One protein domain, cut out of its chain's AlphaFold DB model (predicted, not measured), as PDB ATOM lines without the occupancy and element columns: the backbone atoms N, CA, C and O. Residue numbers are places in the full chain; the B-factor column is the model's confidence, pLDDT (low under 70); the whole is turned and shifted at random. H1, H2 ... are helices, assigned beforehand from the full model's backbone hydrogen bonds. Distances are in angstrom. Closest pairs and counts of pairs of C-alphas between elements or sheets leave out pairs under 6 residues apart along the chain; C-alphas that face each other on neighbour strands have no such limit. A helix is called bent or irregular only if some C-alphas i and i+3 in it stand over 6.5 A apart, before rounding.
ATOM      1  N   LYS A 384     -80.472  92.121  15.422       55.97
ATOM      2  CA  LYS A 384     -79.845  93.290  16.067       55.97
ATOM      3  C   LYS A 384     -78.723  92.915  17.047       55.97
ATOM      4  O   LYS A 384     -77.790  93.696  17.212       55.97
ATOM      5  N   ARG A 385     -78.777  91.732  17.671       66.44
ATOM      6  CA  ARG A 385     -77.754  91.262  18.623       66.44
ATOM      7  C   ARG A 385     -76.516  90.679  17.966       66.44
ATOM      8  O   ARG A 385     -75.442  90.793  18.537       66.44
ATOM      9  N   ASN A 386     -76.620  90.176  16.738       72.50
ATOM     10  CA  ASN A 386     -75.476  89.600  16.026       72.50
ATOM     11  C   ASN A 386     -74.294  90.590  15.916       72.50
ATOM     12  O   ASN A 386     -73.136  90.198  16.025       72.50
ATOM     13  N   ARG A 387     -74.566  91.898  15.778       78.75
ATOM     14  CA  ARG A 387     -73.513  92.927  15.791       78.75
ATOM     15  C   ARG A 387     -72.837  93.060  17.159       78.75
ATOM     16  O   ARG A 387     -71.611  93.102  17.213       78.75
ATOM     17  N   GLN A 388     -73.614  93.134  18.238       81.12
ATOM     18  CA  GLN A 388     -73.081  93.271  19.596       81.12
ATOM     19  C   GLN A 388     -72.299  92.019  20.012       81.12
ATOM     20  O   GLN A 388     -71.200  92.129  20.549       81.12
ATOM     21  N   ASP A 389     -72.819  90.843  19.670       85.12
ATOM     22  CA  ASP A 389     -72.180  89.549  19.899       85.12
ATOM     23  C   ASP A 389     -70.832  89.459  19.171       85.12
ATOM     24  O   ASP A 389     -69.842  89.009  19.744       85.12
ATOM     25  N   ARG A 390     -70.755  89.942  17.921       86.12
ATOM     26  CA  ARG A 390     -69.495  90.016  17.160       86.12
ATOM     27  C   ARG A 390     -68.498  91.003  17.761       86.12
ATOM     28  O   ARG A 390     -67.304  90.711  17.758       86.12
ATOM     29  N   LEU A 391     -68.957  92.150  18.267       87.50
ATOM     30  CA  LEU A 391     -68.092  93.112  18.958       87.50
ATOM     31  C   LEU A 391     -67.520  92.512  20.245       87.50
ATOM     32  O   LEU A 391     -66.319  92.622  20.479       87.50
ATOM     33  N   LEU A 392     -68.346  91.821  21.033       88.62
ATOM     34  CA  LEU A 392     -67.908  91.161  22.262       88.62
ATOM     35  C   LEU A 392     -66.968  89.982  21.964       88.62
ATOM     36  O   LEU A 392     -65.929  89.849  22.607       88.62
ATOM     37  N   ALA A 393     -67.254  89.184  20.929       91.50
ATOM     38  CA  ALA A 393     -66.336  88.156  20.436       91.50
ATOM     39  C   ALA A 393     -64.973  88.751  20.047       91.50
ATOM     40  O   ALA A 393     -63.928  88.192  20.379       91.50
ATOM     41  N   PHE A 394     -64.973  89.889  19.349       92.12
ATOM     42  CA  PHE A 394     -63.748  90.582  18.963       92.12
ATOM     43  C   PHE A 394     -62.994  91.152  20.174       92.12
ATOM     44  O   PHE A 394     -61.768  91.064  20.232       92.12
ATOM     45  N   GLU A 395     -63.698  91.680  21.177       92.75
ATOM     46  CA  GLU A 395     -63.081  92.130  22.427       92.75
ATOM     47  C   GLU A 395     -62.414  90.971  23.183       92.75
ATOM     48  O   GLU A 395     -61.295  91.125  23.677       92.75
ATOM     49  N   ILE A 396     -63.052  89.794  23.219       92.69
ATOM     50  CA  ILE A 396     -62.449  88.573  23.774       92.69
ATOM     51  C   ILE A 396     -61.180  88.207  22.997       92.69
ATOM     52  O   ILE A 396     -60.144  87.981  23.615       92.69
ATOM     53  N   ALA A 397     -61.211  88.226  21.660       94.88
ATOM     54  CA  ALA A 397     -60.026  87.964  20.838       94.88
ATOM     55  C   ALA A 397     -58.875  88.934  21.151       94.88
ATOM     56  O   ALA A 397     -57.728  88.511  21.295       94.88
ATOM     57  N   ARG A 398     -59.184  90.226  21.320       95.75
ATOM     58  CA  ARG A 398     -58.209  91.261  21.685       95.75
ATOM     59  C   ARG A 398     -57.601  91.020  23.066       95.75
ATOM     60  O   ARG A 398     -56.392  91.141  23.230       95.75
ATOM     61  N   LYS A 399     -58.420  90.661  24.060       95.12
ATOM     62  CA  LYS A 399     -57.933  90.307  25.405       95.12
ATOM     63  C   LYS A 399     -57.040  89.064  25.360       95.12
ATOM     64  O   LYS A 399     -55.989  89.065  25.991       95.12
ATOM     65  N   THR A 400     -57.411  88.050  24.582       95.50
ATOM     66  CA  THR A 400     -56.622  86.822  24.404       95.50
ATOM     67  C   THR A 400     -55.278  87.092  23.720       95.50
ATOM     68  O   THR A 400     -54.254  86.571  24.154       95.50
ATOM     69  N   GLU A 401     -55.244  87.941  22.687       96.31
ATOM     70  CA  GLU A 401     -53.991  88.382  22.054       96.31
ATOM     71  C   GLU A 401     -53.088  89.105  23.065       96.31
ATOM     72  O   GLU A 401     -51.905  88.785  23.186       96.31
ATOM     73  N   GLN A 402     -53.651  90.032  23.841       96.12
ATOM     74  CA  GLN A 402     -52.908  90.757  24.866       96.12
ATOM     75  C   GLN A 402     -52.321  89.802  25.920       96.12
ATOM     76  O   GLN A 402     -51.136  89.892  26.227       96.12
ATOM     77  N   GLN A 403     -53.103  88.828  26.398       94.00
ATOM     78  CA  GLN A 403     -52.630  87.782  27.315       94.00
ATOM     79  C   GLN A 403     -51.478  86.961  26.720       94.00
ATOM     80  O   GLN A 403     -50.523  86.636  27.425       94.00
ATOM     81  N   MET A 404     -51.542  86.645  25.423       94.62
ATOM     82  CA  MET A 404     -50.478  85.933  24.715       94.62
ATOM     83  C   MET A 404     -49.179  86.748  24.681       94.62
ATOM     84  O   MET A 404     -48.109  86.220  24.978       94.62
ATOM     85  N   ILE A 405     -49.271  88.040  24.350       94.44
ATOM     86  CA  ILE A 405     -48.126  88.957  24.281       94.44
ATOM     87  C   ILE A 405     -47.521  89.182  25.671       94.44
ATOM     88  O   ILE A 405     -46.299  89.173  25.824       94.44
ATOM     89  N   ASP A 406     -48.356  89.380  26.687       93.69
ATOM     90  CA  ASP A 406     -47.895  89.622  28.053       93.69
ATOM     91  C   ASP A 406     -47.232  88.377  28.642       93.69
ATOM     92  O   ASP A 406     -46.167  88.483  29.252       93.69
ATOM     93  N   ALA A 407     -47.780  87.186  28.376       92.50
ATOM     94  CA  ALA A 407     -47.137  85.927  28.731       92.50
ATOM     95  C   ALA A 407     -45.767  85.780  28.052       92.50
ATOM     96  O   ALA A 407     -44.783  85.472  28.725       92.50
ATOM     97  N   ALA A 408     -45.679  86.054  26.746       91.31
ATOM     98  CA  ALA A 408     -44.425  85.996  25.998       91.31
ATOM     99  C   ALA A 408     -43.357  86.954  26.558       91.31
ATOM    100  O   ALA A 408     -42.187  86.586  26.657       91.31
ATOM    101  N   LYS A 409     -43.756  88.161  26.978       90.31
ATOM    102  CA  LYS A 409     -42.854  89.162  27.574       90.31
ATOM    103  C   LYS A 409     -42.425  88.822  28.996       90.31
ATOM    104  O   LYS A 409     -41.287  89.109  29.358       90.31
ATOM    105  N   ALA A 410     -43.323  88.254  29.801       85.75
ATOM    106  CA  ALA A 410     -43.050  87.950  31.203       85.75
ATOM    107  C   ALA A 410     -41.965  86.875  31.369       85.75
ATOM    108  O   ALA A 410     -41.249  86.896  32.367       85.75
ATOM    109  N   GLY A 411     -41.840  85.942  30.415       76.69
ATOM    110  CA  GLY A 411     -40.765  84.939  30.388       76.69
ATOM    111  C   GLY A 411     -40.693  84.015  31.615       76.69
ATOM    112  O   GLY A 411     -39.661  83.390  31.839       76.69
ATOM    113  N   GLY A 412     -41.753  83.948  32.431       77.69
ATOM    114  CA  GLY A 412     -41.812  83.121  33.644       77.69
ATOM    115  C   GLY A 412     -41.967  81.627  33.349       77.69
ATOM    116  O   GLY A 412     -42.246  81.249  32.222       77.69
ATOM    117  N   GLU A 413     -41.866  80.760  34.360       73.44
ATOM    118  CA  GLU A 413     -41.762  79.290  34.200       73.44
ATOM    119  C   GLU A 413     -42.856  78.632  33.330       73.44
ATOM    120  O   GLU A 413     -42.602  77.623  32.675       73.44
ATOM    121  N   ASN A 414     -44.049  79.231  33.250       83.56
ATOM    122  CA  ASN A 414     -45.193  78.706  32.494       83.56
ATOM    123  C   ASN A 414     -45.530  79.502  31.221       83.56
ATOM    124  O   ASN A 414     -46.594  79.294  30.633       83.56
ATOM    125  N   TYR A 415     -44.654  80.405  30.769       90.06
ATOM    126  CA  TYR A 415     -44.970  81.308  29.658       90.06
ATOM    127  C   TYR A 415     -45.339  80.565  28.366       90.06
ATOM    128  O   TYR A 415     -46.315  80.930  27.716       90.06
ATOM    129  N   LEU A 416     -44.643  79.470  28.036       91.44
ATOM    130  CA  LEU A 416     -44.953  78.641  26.865       91.44
ATOM    131  C   LEU A 416     -46.364  78.049  26.947       91.44
ATOM    132  O   LEU A 416     -47.076  78.023  25.945       91.44
ATOM    133  N   ALA A 417     -46.790  77.601  28.132       91.88
ATOM    134  CA  ALA A 417     -48.128  77.055  28.340       91.88
ATOM    135  C   ALA A 417     -49.201  78.140  28.174       91.88
ATOM    136  O   ALA A 417     -50.198  77.907  27.495       91.88
ATOM    137  N   CYS A 418     -48.966  79.336  28.720       92.75
ATOM    138  CA  CYS A 418     -49.863  80.482  28.569       92.75
ATOM    139  C   CYS A 418     -49.972  80.947  27.107       92.75
ATOM    140  O   CYS A 418     -51.078  81.159  26.615       92.75
ATOM    141  N   VAL A 419     -48.846  81.036  26.389       94.75
ATOM    142  CA  VAL A 419     -48.820  81.380  24.956       94.75
ATOM    143  C   VAL A 419     -49.538  80.314  24.129       94.75
ATOM    144  O   VAL A 419     -50.335  80.653  23.259       94.75
ATOM    145  N   SER A 420     -49.317  79.027  24.422       95.06
ATOM    146  CA  SER A 420     -49.997  77.923  23.727       95.06
ATOM    147  C   SER A 420     -51.508  77.943  23.964       95.06
ATOM    148  O   SER A 420     -52.284  77.726  23.038       95.06
ATOM    149  N   LEU A 421     -51.929  78.214  25.202       95.19
ATOM    150  CA  LEU A 421     -53.334  78.316  25.588       95.19
ATOM    151  C   LEU A 421     -54.027  79.466  24.848       95.19
ATOM    152  O   LEU A 421     -55.049  79.252  24.196       95.19
ATOM    153  N   ALA A 422     -53.448  80.667  24.914       95.56
ATOM    154  CA  ALA A 422     -53.989  81.856  24.266       95.56
ATOM    155  C   ALA A 422     -53.967  81.733  22.732       95.56
ATOM    156  O   ALA A 422     -54.943  82.080  22.070       95.56
ATOM    157  N   GLY A 423     -52.902  81.156  22.166       96.00
ATOM    158  CA  GLY A 423     -52.799  80.862  20.736       96.00
ATOM    159  C   GLY A 423     -53.877  79.886  20.264       96.00
ATOM    160  O   GLY A 423     -54.564  80.160  19.282       96.00
ATOM    161  N   ALA A 424     -54.100  78.787  20.992       96.31
ATOM    162  CA  ALA A 424     -55.165  77.834  20.681       96.31
ATOM    163  C   ALA A 424     -56.564  78.468  20.761       96.31
ATOM    164  O   ALA A 424     -57.410  78.190  19.909       96.31
ATOM    165  N   ALA A 425     -56.803  79.350  21.736       95.94
ATOM    166  CA  ALA A 425     -58.063  80.079  21.863       95.94
ATOM    167  C   ALA A 425     -58.289  81.064  20.707       95.94
ATOM    168  O   ALA A 425     -59.335  81.018  20.059       95.94
ATOM    169  N   LEU A 426     -57.304  81.914  20.403       96.31
ATOM    170  CA  LEU A 426     -57.421  82.936  19.362       96.31
ATOM    171  C   LEU A 426     -57.494  82.323  17.959       96.31
ATOM    172  O   LEU A 426     -58.371  82.675  17.171       96.31
ATOM    173  N   PHE A 427     -56.600  81.389  17.634       96.25
ATOM    174  CA  PHE A 427     -56.575  80.770  16.305       96.25
ATOM    175  C   PHE A 427     -57.793  79.879  16.091       96.25
ATOM    176  O   PHE A 427     -58.381  79.876  15.007       96.25
ATOM    177  N   GLY A 428     -58.217  79.172  17.141       94.44
ATOM    178  CA  GLY A 428     -59.461  78.427  17.116       94.44
ATOM    179  C   GLY A 428     -60.670  79.343  16.907       94.44
ATOM    180  O   GLY A 428     -61.524  79.016  16.088       94.44
ATOM    181  N   GLN A 429     -60.700  80.530  17.519       94.81
ATOM    182  CA  GLN A 429     -61.735  81.536  17.261       94.81
ATOM    183  C   GLN A 429     -61.722  82.055  15.815       94.81
ATOM    184  O   GLN A 429     -62.790  82.260  15.237       94.81
ATOM    185  N   CYS A 430     -60.554  82.251  15.197       93.19
ATOM    186  CA  CYS A 430     -60.482  82.640  13.783       93.19
ATOM    187  C   CYS A 430     -61.138  81.595  12.862       93.19
ATOM    188  O   CYS A 430     -61.767  81.966  11.871       93.19
ATOM    189  N   LEU A 431     -61.010  80.306  13.196       91.94
ATOM    190  CA  LEU A 431     -61.582  79.195  12.432       91.94
ATOM    191  C   LEU A 431     -63.068  78.964  12.742       91.94
ATOM    192  O   LEU A 431     -63.876  78.865  11.823       91.94
ATOM    193  N   ALA A 432     -63.428  78.904  14.026       90.31
ATOM    194  CA  ALA A 432     -64.790  78.669  14.505       90.31
ATOM    195  C   ALA A 432     -65.712  79.883  14.300       90.31
ATOM    196  O   ALA A 432     -66.934  79.756  14.254       90.31
ATOM    197  N   GLY A 433     -65.136  81.084  14.195       89.94
ATOM    198  CA  GLY A 433     -65.867  82.344  14.092       89.94
ATOM    199  C   GLY A 433     -66.377  82.896  15.425       89.94
ATOM    200  O   GLY A 433     -66.880  84.016  15.448       89.94
ATOM    201  N   TRP A 434     -66.221  82.148  16.517       92.69
ATOM    202  CA  TRP A 434     -66.625  82.516  17.873       92.69
ATOM    203  C   TRP A 434     -65.563  82.052  18.887       92.69
ATOM    204  O   TRP A 434     -64.822  81.113  18.584       92.69
ATOM    205  N   PRO A 435     -65.450  82.700  20.061       94.25
ATOM    206  CA  PRO A 435     -64.516  82.310  21.119       94.25
ATOM    207  C   PRO A 435     -64.661  80.842  21.540       94.25
ATOM    208  O   PRO A 435     -65.761  80.297  21.507       94.25
ATOM    209  N   LEU A 436     -63.569  80.215  21.989       93.44
ATOM    210  CA  LEU A 436     -63.558  78.822  22.456       93.44
ATOM    211  C   LEU A 436     -63.176  78.715  23.943       93.44
ATOM    212  O   LEU A 436     -62.250  79.406  24.374       93.44
ATOM    213  N   PRO A 437     -63.815  77.818  24.722       90.88
ATOM    214  CA  PRO A 437     -63.484  77.575  26.128       90.88
ATOM    215  C   PRO A 437     -62.244  76.673  26.238       90.88
ATOM    216  O   PRO A 437     -62.326  75.469  26.488       90.88
ATOM    217  N   VAL A 438     -61.070  77.251  25.985       90.06
ATOM    218  CA  VAL A 438     -59.807  76.507  25.929       90.06
ATOM    219  C   VAL A 438     -59.222  76.289  27.323       90.06
ATOM    220  O   VAL A 438     -59.133  77.199  28.139       90.06
ATOM    221  N   HIS A 439     -58.749  75.068  27.570       90.19
ATOM    222  CA  HIS A 439     -58.031  74.694  28.785       90.19
ATOM    223  C   HIS A 439     -56.737  73.957  28.438       90.19
ATOM    224  O   HIS A 439     -56.673  73.267  27.421       90.19
ATOM    225  N   GLY A 440     -55.716  74.047  29.298       87.75
ATOM    226  CA  GLY A 440     -54.360  73.554  29.010       87.75
ATOM    227  C   GLY A 440     -54.306  72.090  28.554       87.75
ATOM    228  O   GLY A 440     -53.587  71.750  27.621       87.75
ATOM    229  N   LYS A 441     -55.145  71.225  29.141       89.31
ATOM    230  CA  LYS A 441     -55.256  69.802  28.755       89.31
ATOM    231  C   LYS A 441     -55.813  69.578  27.340       89.31
ATOM    232  O   LYS A 441     -55.563  68.529  26.755       89.31
ATOM    233  N   LEU A 442     -56.576  70.532  26.809       91.44
ATOM    234  CA  LEU A 442     -57.191  70.462  25.482       91.44
ATOM    235  C   LEU A 442     -56.307  71.070  24.394       91.44
ATOM    236  O   LEU A 442     -56.524  70.771  23.224       91.44
ATOM    237  N   VAL A 443     -55.299  71.869  24.766       93.94
ATOM    238  CA  VAL A 443     -54.408  72.560  23.821       93.94
ATOM    239  C   VAL A 443     -53.825  71.610  22.771       93.94
ATOM    240  O   VAL A 443     -54.005  71.907  21.599       93.94
ATOM    241  N   PRO A 444     -53.248  70.433  23.098       93.19
ATOM    242  CA  PRO A 444     -52.692  69.548  22.070       93.19
ATOM    243  C   PRO A 444     -53.728  69.072  21.039       93.19
ATOM    244  O   PRO A 444     -53.438  68.998  19.848       93.19
ATOM    245  N   ARG A 445     -54.955  68.772  21.488       93.25
ATOM    246  CA  ARG A 445     -56.051  68.353  20.601       93.25
ATOM    247  C   ARG A 445     -56.562  69.512  19.751       93.25
ATOM    248  O   ARG A 445     -56.801  69.328  18.564       93.25
ATOM    249  N   LEU A 446     -56.675  70.703  20.339       93.81
ATOM    250  CA  LEU A 446     -57.034  71.921  19.617       93.81
ATOM    251  C   LEU A 446     -55.981  72.289  18.574       93.81
ATOM    252  O   LEU A 446     -56.352  72.595  17.450       93.81
ATOM    253  N   SER A 447     -54.687  72.203  18.893       94.75
ATOM    254  CA  SER A 447     -53.601  72.458  17.938       94.75
ATOM    255  C   SER A 447     -53.654  71.499  16.748       94.75
ATOM    256  O   SER A 447     -53.514  71.929  15.601       94.75
ATOM    257  N   ALA A 448     -53.930  70.214  16.998       93.56
ATOM    258  CA  ALA A 448     -54.114  69.219  15.943       93.56
ATOM    259  C   ALA A 448     -55.344  69.528  15.070       93.56
ATOM    260  O   ALA A 448     -55.256  69.491  13.842       93.56
ATOM    261  N   TRP A 449     -56.469  69.896  15.691       94.25
ATOM    262  CA  TRP A 449     -57.682  70.311  14.980       94.25
ATOM    263  C   TRP A 449     -57.454  71.574  14.131       94.25
ATOM    264  O   TRP A 449     -57.780  71.578  12.945       94.25
ATOM    265  N   ILE A 450     -56.818  72.612  14.690       94.44
ATOM    266  CA  ILE A 450     -56.449  73.852  13.985       94.44
ATOM    267  C   ILE A 450     -55.574  73.530  12.770       94.44
ATOM    268  O   ILE A 450     -55.840  74.015  11.671       94.44
ATOM    269  N   SER A 451     -54.556  72.686  12.949       94.12
ATOM    270  CA  SER A 451     -53.661  72.267  11.865       94.12
ATOM    271  C   SER A 451     -54.428  71.560  10.751       94.12
ATOM    272  O   SER A 451     -54.330  71.959   9.593       94.12
ATOM    273  N   SER A 452     -55.270  70.585  11.105       92.69
ATOM    274  CA  SER A 452     -56.121  69.865  10.151       92.69
ATOM    275  C   SER A 452     -57.039  70.810   9.369       92.69
ATOM    276  O   SER A 452     -57.151  70.708   8.144       92.69
ATOM    277  N   MET A 453     -57.669  71.767  10.054       89.94
ATOM    278  CA  MET A 453     -58.555  72.749   9.430       89.94
ATOM    279  C   MET A 453     -57.811  73.673   8.460       89.94
ATOM    280  O   MET A 453     -58.319  73.953   7.373       89.94
ATOM    281  N   LEU A 454     -56.598  74.114   8.804       90.50
ATOM    282  CA  LEU A 454     -55.784  74.985   7.947       90.50
ATOM    283  C   LEU A 454     -55.234  74.267   6.705       90.50
ATOM    284  O   LEU A 454     -55.102  74.909   5.656       90.50
ATOM    285  N   SER A 455     -54.957  72.963   6.809       87.06
ATOM    286  CA  SER A 455     -54.480  72.114   5.707       87.06
ATOM    287  C   SER A 455     -55.575  71.726   4.706       87.06
ATOM    288  O   SER A 455     -55.265  71.395   3.562       87.06
ATOM    289  N   SER A 456     -56.850  71.767   5.101       80.12
ATOM    290  CA  SER A 456     -57.976  71.431   4.220       80.12
ATOM    291  C   SER A 456     -58.370  72.594   3.282       80.12
ATOM    292  O   SER A 456     -58.356  73.758   3.704       80.12
ATOM    293  N   PRO A 457     -58.735  72.331   2.006       64.56
ATOM    294  CA  PRO A 457     -59.296  73.356   1.127       64.56
ATOM    295  C   PRO A 457     -60.648  73.822   1.690       64.56
ATOM    296  O   PRO A 457     -61.513  73.019   2.029       64.56
ATOM    297  N   THR A 458     -60.792  75.138   1.845       59.66
ATOM    298  CA  THR A 458     -61.832  75.814   2.636       59.66
ATOM    299  C   THR A 458     -63.263  75.340   2.357       59.66
ATOM    300  O   THR A 458     -63.722  75.386   1.217       59.66
ATOM    301  N   LYS A 459     -64.017  75.035   3.427       55.25
ATOM    302  CA  LYS A 459     -65.489  75.106   3.419       55.25
ATOM    303  C   LYS A 459     -65.897  76.550   3.067       55.25
ATOM    304  O   LYS A 459     -65.294  77.498   3.564       55.25
ATOM    305  N   SER A 460     -66.907  76.721   2.212       51.03
ATOM    306  CA  SER A 460     -67.290  77.993   1.560       51.03
ATOM    307  C   SER A 460     -67.745  79.139   2.491       51.03
ATOM    308  O   SER A 460     -68.076  80.216   1.998       51.03
ATOM    309  N   TYR A 461     -67.789  78.952   3.814       57.72
ATOM    310  CA  TYR A 461     -68.294  79.958   4.748       57.72
ATOM    311  C   TYR A 461     -67.440  79.998   6.020       57.72
ATOM    312  O   TYR A 461     -67.632  79.199   6.935       57.72
ATOM    313  N   VAL A 462     -66.471  80.916   6.065       70.81
ATOM    314  CA  VAL A 462     -65.655  81.174   7.260       70.81
ATOM    315  C   VAL A 462     -65.784  82.643   7.639       70.81
ATOM    316  O   VAL A 462     -65.447  83.522   6.844       70.81
ATOM    317  N   ASN A 463     -66.241  82.909   8.866       77.94
ATOM    318  CA  ASN A 463     -66.529  84.263   9.360       77.94
ATOM    319  C   ASN A 463     -65.312  85.206   9.262       77.94
ATOM    320  O   ASN A 463     -65.454  86.395   8.970       77.94
ATOM    321  N   TYR A 464     -64.100  84.674   9.449       86.69
ATOM    322  CA  TYR A 464     -62.849  85.434   9.410       86.69
ATOM    323  C   TYR A 464     -61.892  84.949   8.316       86.69
ATOM    324  O   TYR A 464     -60.721  84.687   8.579       86.69
ATOM    325  N   ALA A 465     -62.368  84.854   7.070       87.56
ATOM    326  CA  ALA A 465     -61.568  84.374   5.935       87.56
ATOM    327  C   ALA A 465     -60.183  85.048   5.804       87.56
ATOM    328  O   ALA A 465     -59.188  84.364   5.569       87.56
ATOM    329  N   ALA A 466     -60.094  86.368   6.013       90.06
ATOM    330  CA  ALA A 466     -58.823  87.095   5.971       90.06
ATOM    331  C   ALA A 466     -57.848  86.641   7.076       90.06
ATOM    332  O   ALA A 466     -56.683  86.379   6.791       90.06
ATOM    333  N   ALA A 467     -58.328  86.469   8.312       92.00
ATOM    334  CA  ALA A 467     -57.506  85.981   9.421       92.00
ATOM    335  C   ALA A 467     -57.087  84.516   9.225       92.00
ATOM    336  O   ALA A 467     -55.956  84.145   9.511       92.00
ATOM    337  N   VAL A 468     -57.962  83.680   8.663       91.88
ATOM    338  CA  VAL A 468     -57.628  82.283   8.342       91.88
ATOM    339  C   VAL A 468     -56.551  82.188   7.260       91.88
ATOM    340  O   VAL A 468     -55.691  81.310   7.322       91.88
ATOM    341  N   ASN A 469     -56.543  83.107   6.294       91.19
ATOM    342  CA  ASN A 469     -55.473  83.179   5.300       91.19
ATOM    343  C   ASN A 469     -54.131  83.584   5.926       91.19
ATOM    344  O   ASN A 469     -53.114  82.993   5.570       91.19
ATOM    345  N   GLU A 470     -54.130  84.507   6.892       93.75
ATOM    346  CA  GLU A 470     -52.934  84.843   7.681       93.75
ATOM    347  C   GLU A 470     -52.403  83.630   8.459       93.75
ATOM    348  O   GLU A 470     -51.206  83.342   8.411       93.75
ATOM    349  N   LEU A 471     -53.287  82.864   9.115       93.75
ATOM    350  CA  LEU A 471     -52.907  81.634   9.824       93.75
ATOM    351  C   LEU A 471     -52.283  80.596   8.887       93.75
ATOM    352  O   LEU A 471     -51.291  79.956   9.241       93.75
ATOM    353  N   ARG A 472     -52.847  80.435   7.684       92.88
ATOM    354  CA  ARG A 472     -52.332  79.500   6.678       92.88
ATOM    355  C   ARG A 472     -50.974  79.947   6.141       92.88
ATOM    356  O   ARG A 472     -50.066  79.127   6.052       92.88
ATOM    357  N   ALA A 473     -50.822  81.232   5.823       92.81
ATOM    358  CA  ALA A 473     -49.567  81.795   5.327       92.81
ATOM    359  C   ALA A 473     -48.430  81.660   6.352       92.81
ATOM    360  O   ALA A 473     -47.299  81.354   5.984       92.81
ATOM    361  N   ALA A 474     -48.743  81.835   7.638       93.50
ATOM    362  CA  ALA A 474     -47.784  81.715   8.730       93.50
ATOM    363  C   ALA A 474     -47.516  80.268   9.181       93.50
ATOM    364  O   ALA A 474     -46.667  80.066  10.042       93.50
ATOM    365  N   LYS A 475     -48.235  79.268   8.644       94.31
ATOM    366  CA  LYS A 475     -48.217  77.877   9.142       94.31
ATOM    367  C   LYS A 475     -48.483  77.785  10.652       94.31
ATOM    368  O   LYS A 475     -47.905  76.964  11.363       94.31
ATOM    369  N   ALA A 476     -49.401  78.618  11.138       92.50
ATOM    370  CA  ALA A 476     -49.651  78.806  12.564       92.50
ATOM    371  C   ALA A 476     -50.090  77.518  13.285       92.50
ATOM    372  O   ALA A 476     -49.786  77.339  14.460       92.50
ATOM    373  N   GLY A 477     -50.784  76.607  12.589       91.88
ATOM    374  CA  GLY A 477     -51.174  75.306  13.144       91.88
ATOM    375  C   GLY A 477     -49.974  74.412  13.471       91.88
ATOM    376  O   GLY A 477     -49.893  73.871  14.575       91.88
ATOM    377  N   GLU A 478     -49.006  74.316  12.554       93.94
ATOM    378  CA  GLU A 478     -47.772  73.540  12.751       93.94
ATOM    379  C   GLU A 478     -46.964  74.119  13.920       93.94
ATOM    380  O   GLU A 478     -46.615  73.394  14.850       93.94
ATOM    381  N   GLN A 479     -46.781  75.444  13.927       94.50
ATOM    382  CA  GLN A 479     -46.083  76.173  14.990       94.50
ATOM    383  C   GLN A 479     -46.742  75.988  16.365       94.50
ATOM    384  O   GLN A 479     -46.063  75.779  17.370       94.50
ATOM    385  N   LEU A 480     -48.076  76.041  16.429       94.62
ATOM    386  CA  LEU A 480     -48.822  75.849  17.673       94.62
ATOM    387  C   LEU A 480     -48.771  74.390  18.155       94.62
ATOM    388  O   LEU A 480     -48.759  74.136  19.361       94.62
ATOM    389  N   THR A 481     -48.739  73.427  17.234       94.56
ATOM    390  CA  THR A 481     -48.577  72.003  17.563       94.56
ATOM    391  C   THR A 481     -47.183  71.736  18.125       94.56
ATOM    392  O   THR A 481     -47.060  71.103  19.173       94.56
ATOM    393  N   GLU A 482     -46.146  72.302  17.503       93.44
ATOM    394  CA  GLU A 482     -44.768  72.246  17.999       93.44
ATOM    395  C   GLU A 482     -44.648  72.861  19.403       93.44
ATOM    396  O   GLU A 482     -44.087  72.242  20.313       93.44
ATOM    397  N   LEU A 483     -45.247  74.036  19.626       92.44
ATOM    398  CA  LEU A 483     -45.250  74.688  20.934       92.44
ATOM    399  C   LEU A 483     -45.971  73.840  21.999       92.44
ATOM    400  O   LEU A 483     -45.450  73.653  23.102       92.44
ATOM    401  N   ALA A 484     -47.130  73.263  21.667       91.00
ATOM    402  CA  ALA A 484     -47.875  72.387  22.570       91.00
ATOM    403  C   ALA A 484     -47.078  71.122  22.938       91.00
ATOM    404  O   ALA A 484     -47.100  70.678  24.090       91.00
ATOM    405  N   GLU A 485     -46.331  70.550  21.991       91.12
ATOM    406  CA  GLU A 485     -45.423  69.439  22.269       91.12
ATOM    407  C   GLU A 485     -44.277  69.827  23.202       91.12
ATOM    408  O   GLU A 485     -43.929  69.044  24.088       91.12
ATOM    409  N   LEU A 486     -43.687  71.014  23.025       89.31
ATOM    410  CA  LEU A 486     -42.638  71.517  23.913       89.31
ATOM    411  C   LEU A 486     -43.150  71.664  25.349       89.31
ATOM    412  O   LEU A 486     -42.469  71.229  26.280       89.31
ATOM    413  N   VAL A 487     -44.369  72.181  25.527       88.75
ATOM    414  CA  VAL A 487     -45.032  72.272  26.838       88.75
ATOM    415  C   VAL A 487     -45.247  70.881  27.443       88.75
ATOM    416  O   VAL A 487     -44.897  70.649  28.600       88.75
ATOM    417  N   MET A 488     -45.753  69.917  26.667       86.06
ATOM    418  CA  MET A 488     -45.951  68.544  27.149       86.06
ATOM    419  C   MET A 488     -44.637  67.844  27.519       86.06
ATOM    420  O   MET A 488     -44.589  67.108  28.505       86.06
ATOM    421  N   LYS A 489     -43.568  68.056  26.740       83.38
ATOM    422  CA  LYS A 489     -42.232  67.504  27.014       83.38
ATOM    423  C   LYS A 489     -41.642  68.118  28.288       83.38
ATOM    424  O   LYS A 489     -41.110  67.373  29.109       83.38
ATOM    425  N   GLY A 490     -41.805  69.430  28.486       76.50
ATOM    426  CA  GLY A 490     -41.394  70.137  29.703       76.50
ATOM    427  C   GLY A 490     -42.151  69.683  30.955       76.50
ATOM    428  O   GLY A 490     -41.538  69.459  31.990       76.50
ATOM    429  N   ALA A 491     -43.459  69.434  30.850       75.31
ATOM    430  CA  ALA A 491     -44.264  68.945  31.975       75.31
ATOM    431  C   ALA A 491     -43.915  67.506  32.411       75.31
ATOM    432  O   ALA A 491     -44.151  67.134  33.557       75.31
ATOM    433  N   ARG A 492     -43.376  66.675  31.504       69.62
ATOM    434  CA  ARG A 492     -43.004  65.272  31.783       69.62
ATOM    435  C   ARG A 492     -41.567  65.099  32.273       69.62
ATOM    436  O   ARG A 492     -41.283  64.118  32.953       69.62
ATOM    437  N   ARG A 493     -40.658  66.006  31.910       60.34
ATOM    438  CA  ARG A 493     -39.257  65.999  32.344       60.34
ATOM    439  C   ARG A 493     -39.030  67.183  33.272       60.34
ATOM    440  O   ARG A 493     -38.692  68.264  32.806       60.34
ATOM    441  N   GLY A 494     -39.209  66.981  34.576       51.72
ATOM    442  CA  GLY A 494     -38.792  67.969  35.569       51.72
ATOM    443  C   GLY A 494     -37.305  68.295  35.396       51.72
ATOM    444  O   GLY A 494     -36.454  67.503  35.784       51.72
ATOM    445  N   GLY A 495     -37.004  69.437  34.775       52.16
ATOM    446  CA  GLY A 495     -35.671  70.037  34.743       52.16
ATOM    447  C   GLY A 495     -34.626  69.419  33.806       52.16
ATOM    448  O   GLY A 495     -33.446  69.685  34.009       52.16
ATOM    449  N   ASP A 496     -34.999  68.638  32.787       44.81
ATOM    450  CA  ASP A 496     -34.005  68.056  31.872       44.81
ATOM    451  C   ASP A 496     -33.946  68.813  30.535       44.81
ATOM    452  O   ASP A 496     -34.970  69.080  29.899       44.81
ATOM    453  N   LYS A 497     -32.727  69.204  30.142       51.34
ATOM    454  CA  LYS A 497     -32.425  70.173  29.076       51.34
ATOM    455  C   LYS A 497     -33.163  69.828  27.779       51.34
ATOM    456  O   LYS A 497     -32.843  68.855  27.099       51.34
ATOM    457  N   SER A 498     -34.142  70.660  27.426       52.94
ATOM    458  CA  SER A 498     -34.773  70.641  26.107       52.94
ATOM    459  C   SER A 498     -33.688  70.705  25.026       52.94
ATOM    460  O   SER A 498     -32.824  71.575  25.067       52.94
ATOM    461  N   VAL A 499     -33.737  69.782  24.063       57.12
ATOM    462  CA  VAL A 499     -32.818  69.730  22.907       57.12
ATOM    463  C   VAL A 499     -32.993  70.961  21.996       57.12
ATOM    464  O   VAL A 499     -32.125  71.267  21.184       57.12
ATOM    465  N   VAL A 500     -34.097  71.700  22.150       63.62
ATOM    466  CA  VAL A 500     -34.381  72.924  21.400       63.62
ATOM    467  C   VAL A 500     -33.758  74.118  22.119       63.62
ATOM    468  O   VAL A 500     -34.065  74.378  23.283       63.62
ATOM    469  N   SER A 501     -32.895  74.847  21.405       77.81
ATOM    470  CA  SER A 501     -32.265  76.080  21.891       77.81
ATOM    471  C   SER A 501     -33.319  77.074  22.391       77.81
ATOM    472  O   SER A 501     -34.329  77.287  21.721       77.81
ATOM    473  N   GLU A 502     -33.077  77.720  23.535       79.88
ATOM    474  CA  GLU A 502     -33.949  78.776  24.080       79.88
ATOM    475  C   GLU A 502     -34.225  79.897  23.062       79.88
ATOM    476  O   GLU A 502     -35.325  80.441  23.014       79.88
ATOM    477  N   LEU A 503     -33.261  80.174  22.177       81.00
ATOM    478  CA  LEU A 503     -33.435  81.107  21.059       81.00
ATOM    479  C   LEU A 503     -34.517  80.640  20.076       81.00
ATOM    480  O   LEU A 503     -35.368  81.431  19.694       81.00
ATOM    481  N   ALA A 504     -34.544  79.352  19.726       85.44
ATOM    482  CA  ALA A 504     -35.546  78.808  18.809       85.44
ATOM    483  C   ALA A 504     -36.953  78.800  19.430       85.44
ATOM    484  O   ALA A 504     -37.934  79.067  18.741       85.44
ATOM    485  N   LYS A 505     -37.062  78.555  20.745       87.62
ATOM    486  CA  LYS A 505     -38.343  78.665  21.465       87.62
ATOM    487  C   LYS A 505     -38.859  80.098  21.467       87.62
ATOM    488  O   LYS A 505     -40.051  80.319  21.269       87.62
ATOM    489  N   LYS A 506     -37.966  81.060  21.702       89.00
ATOM    490  CA  LYS A 506     -38.306  82.481  21.692       89.00
ATOM    491  C   LYS A 506     -38.736  82.942  20.302       89.00
ATOM    492  O   LYS A 506     -39.798  83.540  20.187       89.00
ATOM    493  N   ASP A 507     -37.997  82.568  19.260       91.88
ATOM    494  CA  ASP A 507     -38.358  82.871  17.872       91.88
ATOM    495  C   ASP A 507     -39.729  82.286  17.497       91.88
ATOM    496  O   ASP A 507     -40.537  82.967  16.867       91.88
ATOM    497  N   LEU A 508     -40.027  81.049  17.913       93.25
ATOM    498  CA  LEU A 508     -41.333  80.420  17.693       93.25
ATOM    499  C   LEU A 508     -42.465  81.201  18.379       93.25
ATOM    500  O   LEU A 508     -43.508  81.452  17.773       93.25
ATOM    501  N   VAL A 509     -42.260  81.614  19.634       93.94
ATOM    502  CA  VAL A 509     -43.225  82.426  20.391       93.94
ATOM    503  C   VAL A 509     -43.428  83.794  19.737       93.94
ATOM    504  O   VAL A 509     -44.572  84.201  19.536       93.94
ATOM    505  N   ASP A 510     -42.353  84.470  19.336       94.00
ATOM    506  CA  ASP A 510     -42.420  85.782  18.688       94.00
ATOM    507  C   ASP A 510     -43.151  85.701  17.334       94.00
ATOM    508  O   ASP A 510     -43.975  86.563  17.012       94.00
ATOM    509  N   GLN A 511     -42.930  84.630  16.560       95.19
ATOM    510  CA  GLN A 511     -43.658  84.363  15.314       95.19
ATOM    511  C   GLN A 511     -45.154  84.129  15.551       95.19
ATOM    512  O   GLN A 511     -45.992  84.665  14.814       95.19
ATOM    513  N   LEU A 512     -45.503  83.362  16.585       95.81
ATOM    514  CA  LEU A 512     -46.888  83.104  16.966       95.81
ATOM    515  C   LEU A 512     -47.589  84.387  17.440       95.81
ATOM    516  O   LEU A 512     -48.695  84.673  16.982       95.81
ATOM    517  N   CYS A 513     -46.935  85.205  18.269       96.19
ATOM    518  CA  CYS A 513     -47.449  86.508  18.700       96.19
ATOM    519  C   CYS A 513     -47.635  87.469  17.516       96.19
ATOM    520  O   CYS A 513     -48.689  88.087  17.378       96.19
ATOM    521  N   ALA A 514     -46.663  87.553  16.604       96.44
ATOM    522  CA  ALA A 514     -46.791  88.380  15.404       96.44
ATOM    523  C   ALA A 514     -47.958  87.923  14.512       96.44
ATOM    524  O   ALA A 514     -48.664  88.746  13.922       96.44
ATOM    525  N   THR A 515     -48.178  86.610  14.423       96.06
ATOM    526  CA  THR A 515     -49.301  86.024  13.686       96.06
ATOM    527  C   THR A 515     -50.635  86.339  14.356       96.06
ATOM    528  O   THR A 515     -51.564  86.750  13.662       96.06
ATOM    529  N   ALA A 516     -50.723  86.249  15.686       95.88
ATOM    530  CA  ALA A 516     -51.892  86.664  16.461       95.88
ATOM    531  C   ALA A 516     -52.280  88.126  16.171       95.88
ATOM    532  O   ALA A 516     -53.427  88.392  15.808       95.88
ATOM    533  N   SER A 517     -51.314  89.050  16.182       96.50
ATOM    534  CA  SER A 517     -51.556  90.465  15.861       96.50
ATOM    535  C   SER A 517     -51.957  90.716  14.404       96.50
ATOM    536  O   SER A 517     -52.670  91.676  14.103       96.50
ATOM    537  N   ARG A 518     -51.497  89.895  13.449       95.94
ATOM    538  CA  ARG A 518     -51.983  89.960  12.056       95.94
ATOM    539  C   ARG A 518     -53.418  89.447  11.947       95.94
ATOM    540  O   ARG A 518     -54.243  90.107  11.318       95.94
ATOM    541  N   CYS A 519     -53.733  88.340  12.617       94.06
ATOM    542  CA  CYS A 519     -55.076  87.766  12.639       94.06
ATOM    543  C   CYS A 519     -56.092  88.731  13.250       94.06
ATOM    544  O   CYS A 519     -57.145  88.953  12.656       94.06
ATOM    545  N   LEU A 520     -55.759  89.368  14.376       93.94
ATOM    546  CA  LEU A 520     -56.652  90.325  15.026       93.94
ATOM    547  C   LEU A 520     -56.953  91.530  14.120       93.94
ATOM    548  O   LEU A 520     -58.114  91.891  13.939       93.94
ATOM    549  N   ARG A 521     -55.933  92.094  13.460       93.62
ATOM    550  CA  ARG A 521     -56.128  93.165  12.464       93.62
ATOM    551  C   ARG A 521     -57.008  92.712  11.297       93.62
ATOM    552  O   ARG A 521     -57.873  93.458  10.847       93.62
ATOM    553  N   ALA A 522     -56.832  91.482  10.822       90.69
ATOM    554  CA  ALA A 522     -57.659  90.923   9.756       90.69
ATOM    555  C   ALA A 522     -59.122  90.685  10.190       90.69
ATOM    556  O   ALA A 522     -60.040  90.860   9.385       90.69
ATOM    557  N   MET A 523     -59.361  90.336  11.459       89.31
ATOM    558  CA  MET A 523     -60.709  90.241  12.035       89.31
ATOM    559  C   MET A 523     -61.394  91.615  12.110       89.31
ATOM    560  O   MET A 523     -62.581  91.724  11.796       89.31
ATOM    561  N   GLU A 524     -60.649  92.670  12.454       84.12
ATOM    562  CA  GLU A 524     -61.151  94.048  12.531       84.12
ATOM    563  C   GLU A 524     -61.629  94.560  11.161       84.12
ATOM    564  O   GLU A 524     -62.737  95.087  11.038       84.12
ATOM    565  N   VAL A 525     -60.856  94.309  10.099       73.62
ATOM    566  CA  VAL A 525     -61.207  94.706   8.720       73.62
ATOM    567  C   VAL A 525     -62.494  94.026   8.228       73.62
ATOM    568  O   VAL A 525     -63.275  94.640   7.499       73.62
ATOM    569  N   ASN A 526     -62.760  92.788   8.653       63.34
ATOM    570  CA  ASN A 526     -64.022  92.102   8.360       63.34
ATOM    571  C   ASN A 526     -65.207  92.679   9.154       63.34
ATOM    572  O   ASN A 526     -66.319  92.723   8.629       63.34
ATOM    573  N   SER A 527     -64.984  93.160  10.381       55.97
ATOM    574  CA  SER A 527     -66.036  93.776  11.202       55.97
ATOM    575  C   SER A 527     -66.536  95.117  10.638       55.97
ATOM    576  O   SER A 527     -67.713  95.443  10.785       55.97
ATOM    577  N   GLY A 528     -65.674  95.861   9.931       47.31
ATOM    578  CA  GLY A 528     -66.030  97.122   9.269       47.31
ATOM    579  C   GLY A 528     -66.775  96.956   7.939       47.31
ATOM    580  O   GLY A 528     -67.523  97.845   7.551       47.31
ATOM    581  N   LYS A 529     -66.619  95.820   7.247       45.81
ATOM    582  CA  LYS A 529     -67.287  95.552   5.959       45.81
ATOM    583  C   LYS A 529     -68.721  95.041   6.094       45.81
ATOM    584  O   LYS A 529     -69.474  95.146   5.138       45.81
ATOM    585  N   SER A 530     -69.136  94.557   7.267       41.91
ATOM    586  CA  SER A 530     -70.542  94.191   7.509       41.91
ATOM    587  C   SER A 530     -71.439  95.402   7.822       41.91
ATOM    588  O   SER A 530     -72.514  95.223   8.388       41.91
ATOM    589  N   SER A 531     -70.983  96.635   7.559       34.41
ATOM    590  CA  SER A 531     -71.745  97.865   7.815       34.41
ATOM    591  C   SER A 531     -72.569  98.344   6.614       34.41
ATOM    592  O   SER A 531     -73.175  99.410   6.706       34.41
TER     593      SER A 531
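AT A GLANCE: This is residues 384 to 531 of the 533 residues of an uncharacterized protein of Hydatigena taeniaeformis (UniProt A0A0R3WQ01). Four helices, H1, H2, H5 and H6, make an elongated up-and-down bundle, each running against the one before it, with H2 in the middle and the long H1 and H6 side by side. H3 packs on H2 and H5, short H4 packs along H6, and residues 492 to 497 stick out. The printed part has 148 residues with six named helices, H1 to H6 in chain order, and no named strand: all helix. It is compact, with a radius of gyration of the C-alphas of 15.3 A, and spans 54 by 31 by 24 A.

HOW THE PARTS SIT: Start at H1, residues 384 to 410, which forms a hairpin with H2, residues 415 to 432, at a shallow tilt of 23 degrees; their closest C-alphas, Met 404 and Val 419, are 4.9 A apart. H2 is the hub, touching five helices. Next, H3, residues 440 to 455, touches H2 at a steep tilt of 45 degrees, closest at C-alphas 421 and 440, 6.0 A. Look then at H4, residues 465 to 473: it touches H6, residues 502 to 529, closest at C-alphas 467 and 519, 4.4 A, with residues 515 to 526 of H6 alone. H5, residues 476 to 492, touches H3, closest at C-alphas 451 and 477, 4.1 A. H1 and H6 touch, opposite ways at 18 degrees, closest at C-alphas 405 and 513, 6.1 A. H1 is apart from H3, H4 and H5. Every O i to N i+4 pair is within hydrogen-bond range in H2, H4 and H5, against 22 of 23 in H1, 10 of 12 in H3 and 23 of 24 in H6.

IN THESE COORDINATES: Find C-alpha 384 at (-79.845, 93.290, 16.067); from there H1 runs 40.1 A. H2 measures 25.1 A, H5 24.4 A, and H3 23.3 A; H3 is irregular, with C-alphas 441 and 444 7.2 A apart. H4 is 12.3 A long. H6 runs 41.5 A to C-alpha 529 at (-67.287, 95.552, 5.959).

THE WHOLE: The farthest C-alphas, Lys 384 and Asp 496, are 54.7 A apart. The printed part has no cut and no long link. Look for pLDDT under 70 at residues 384 to 385, 457 to 461, 492 to 500 and 526 to 531.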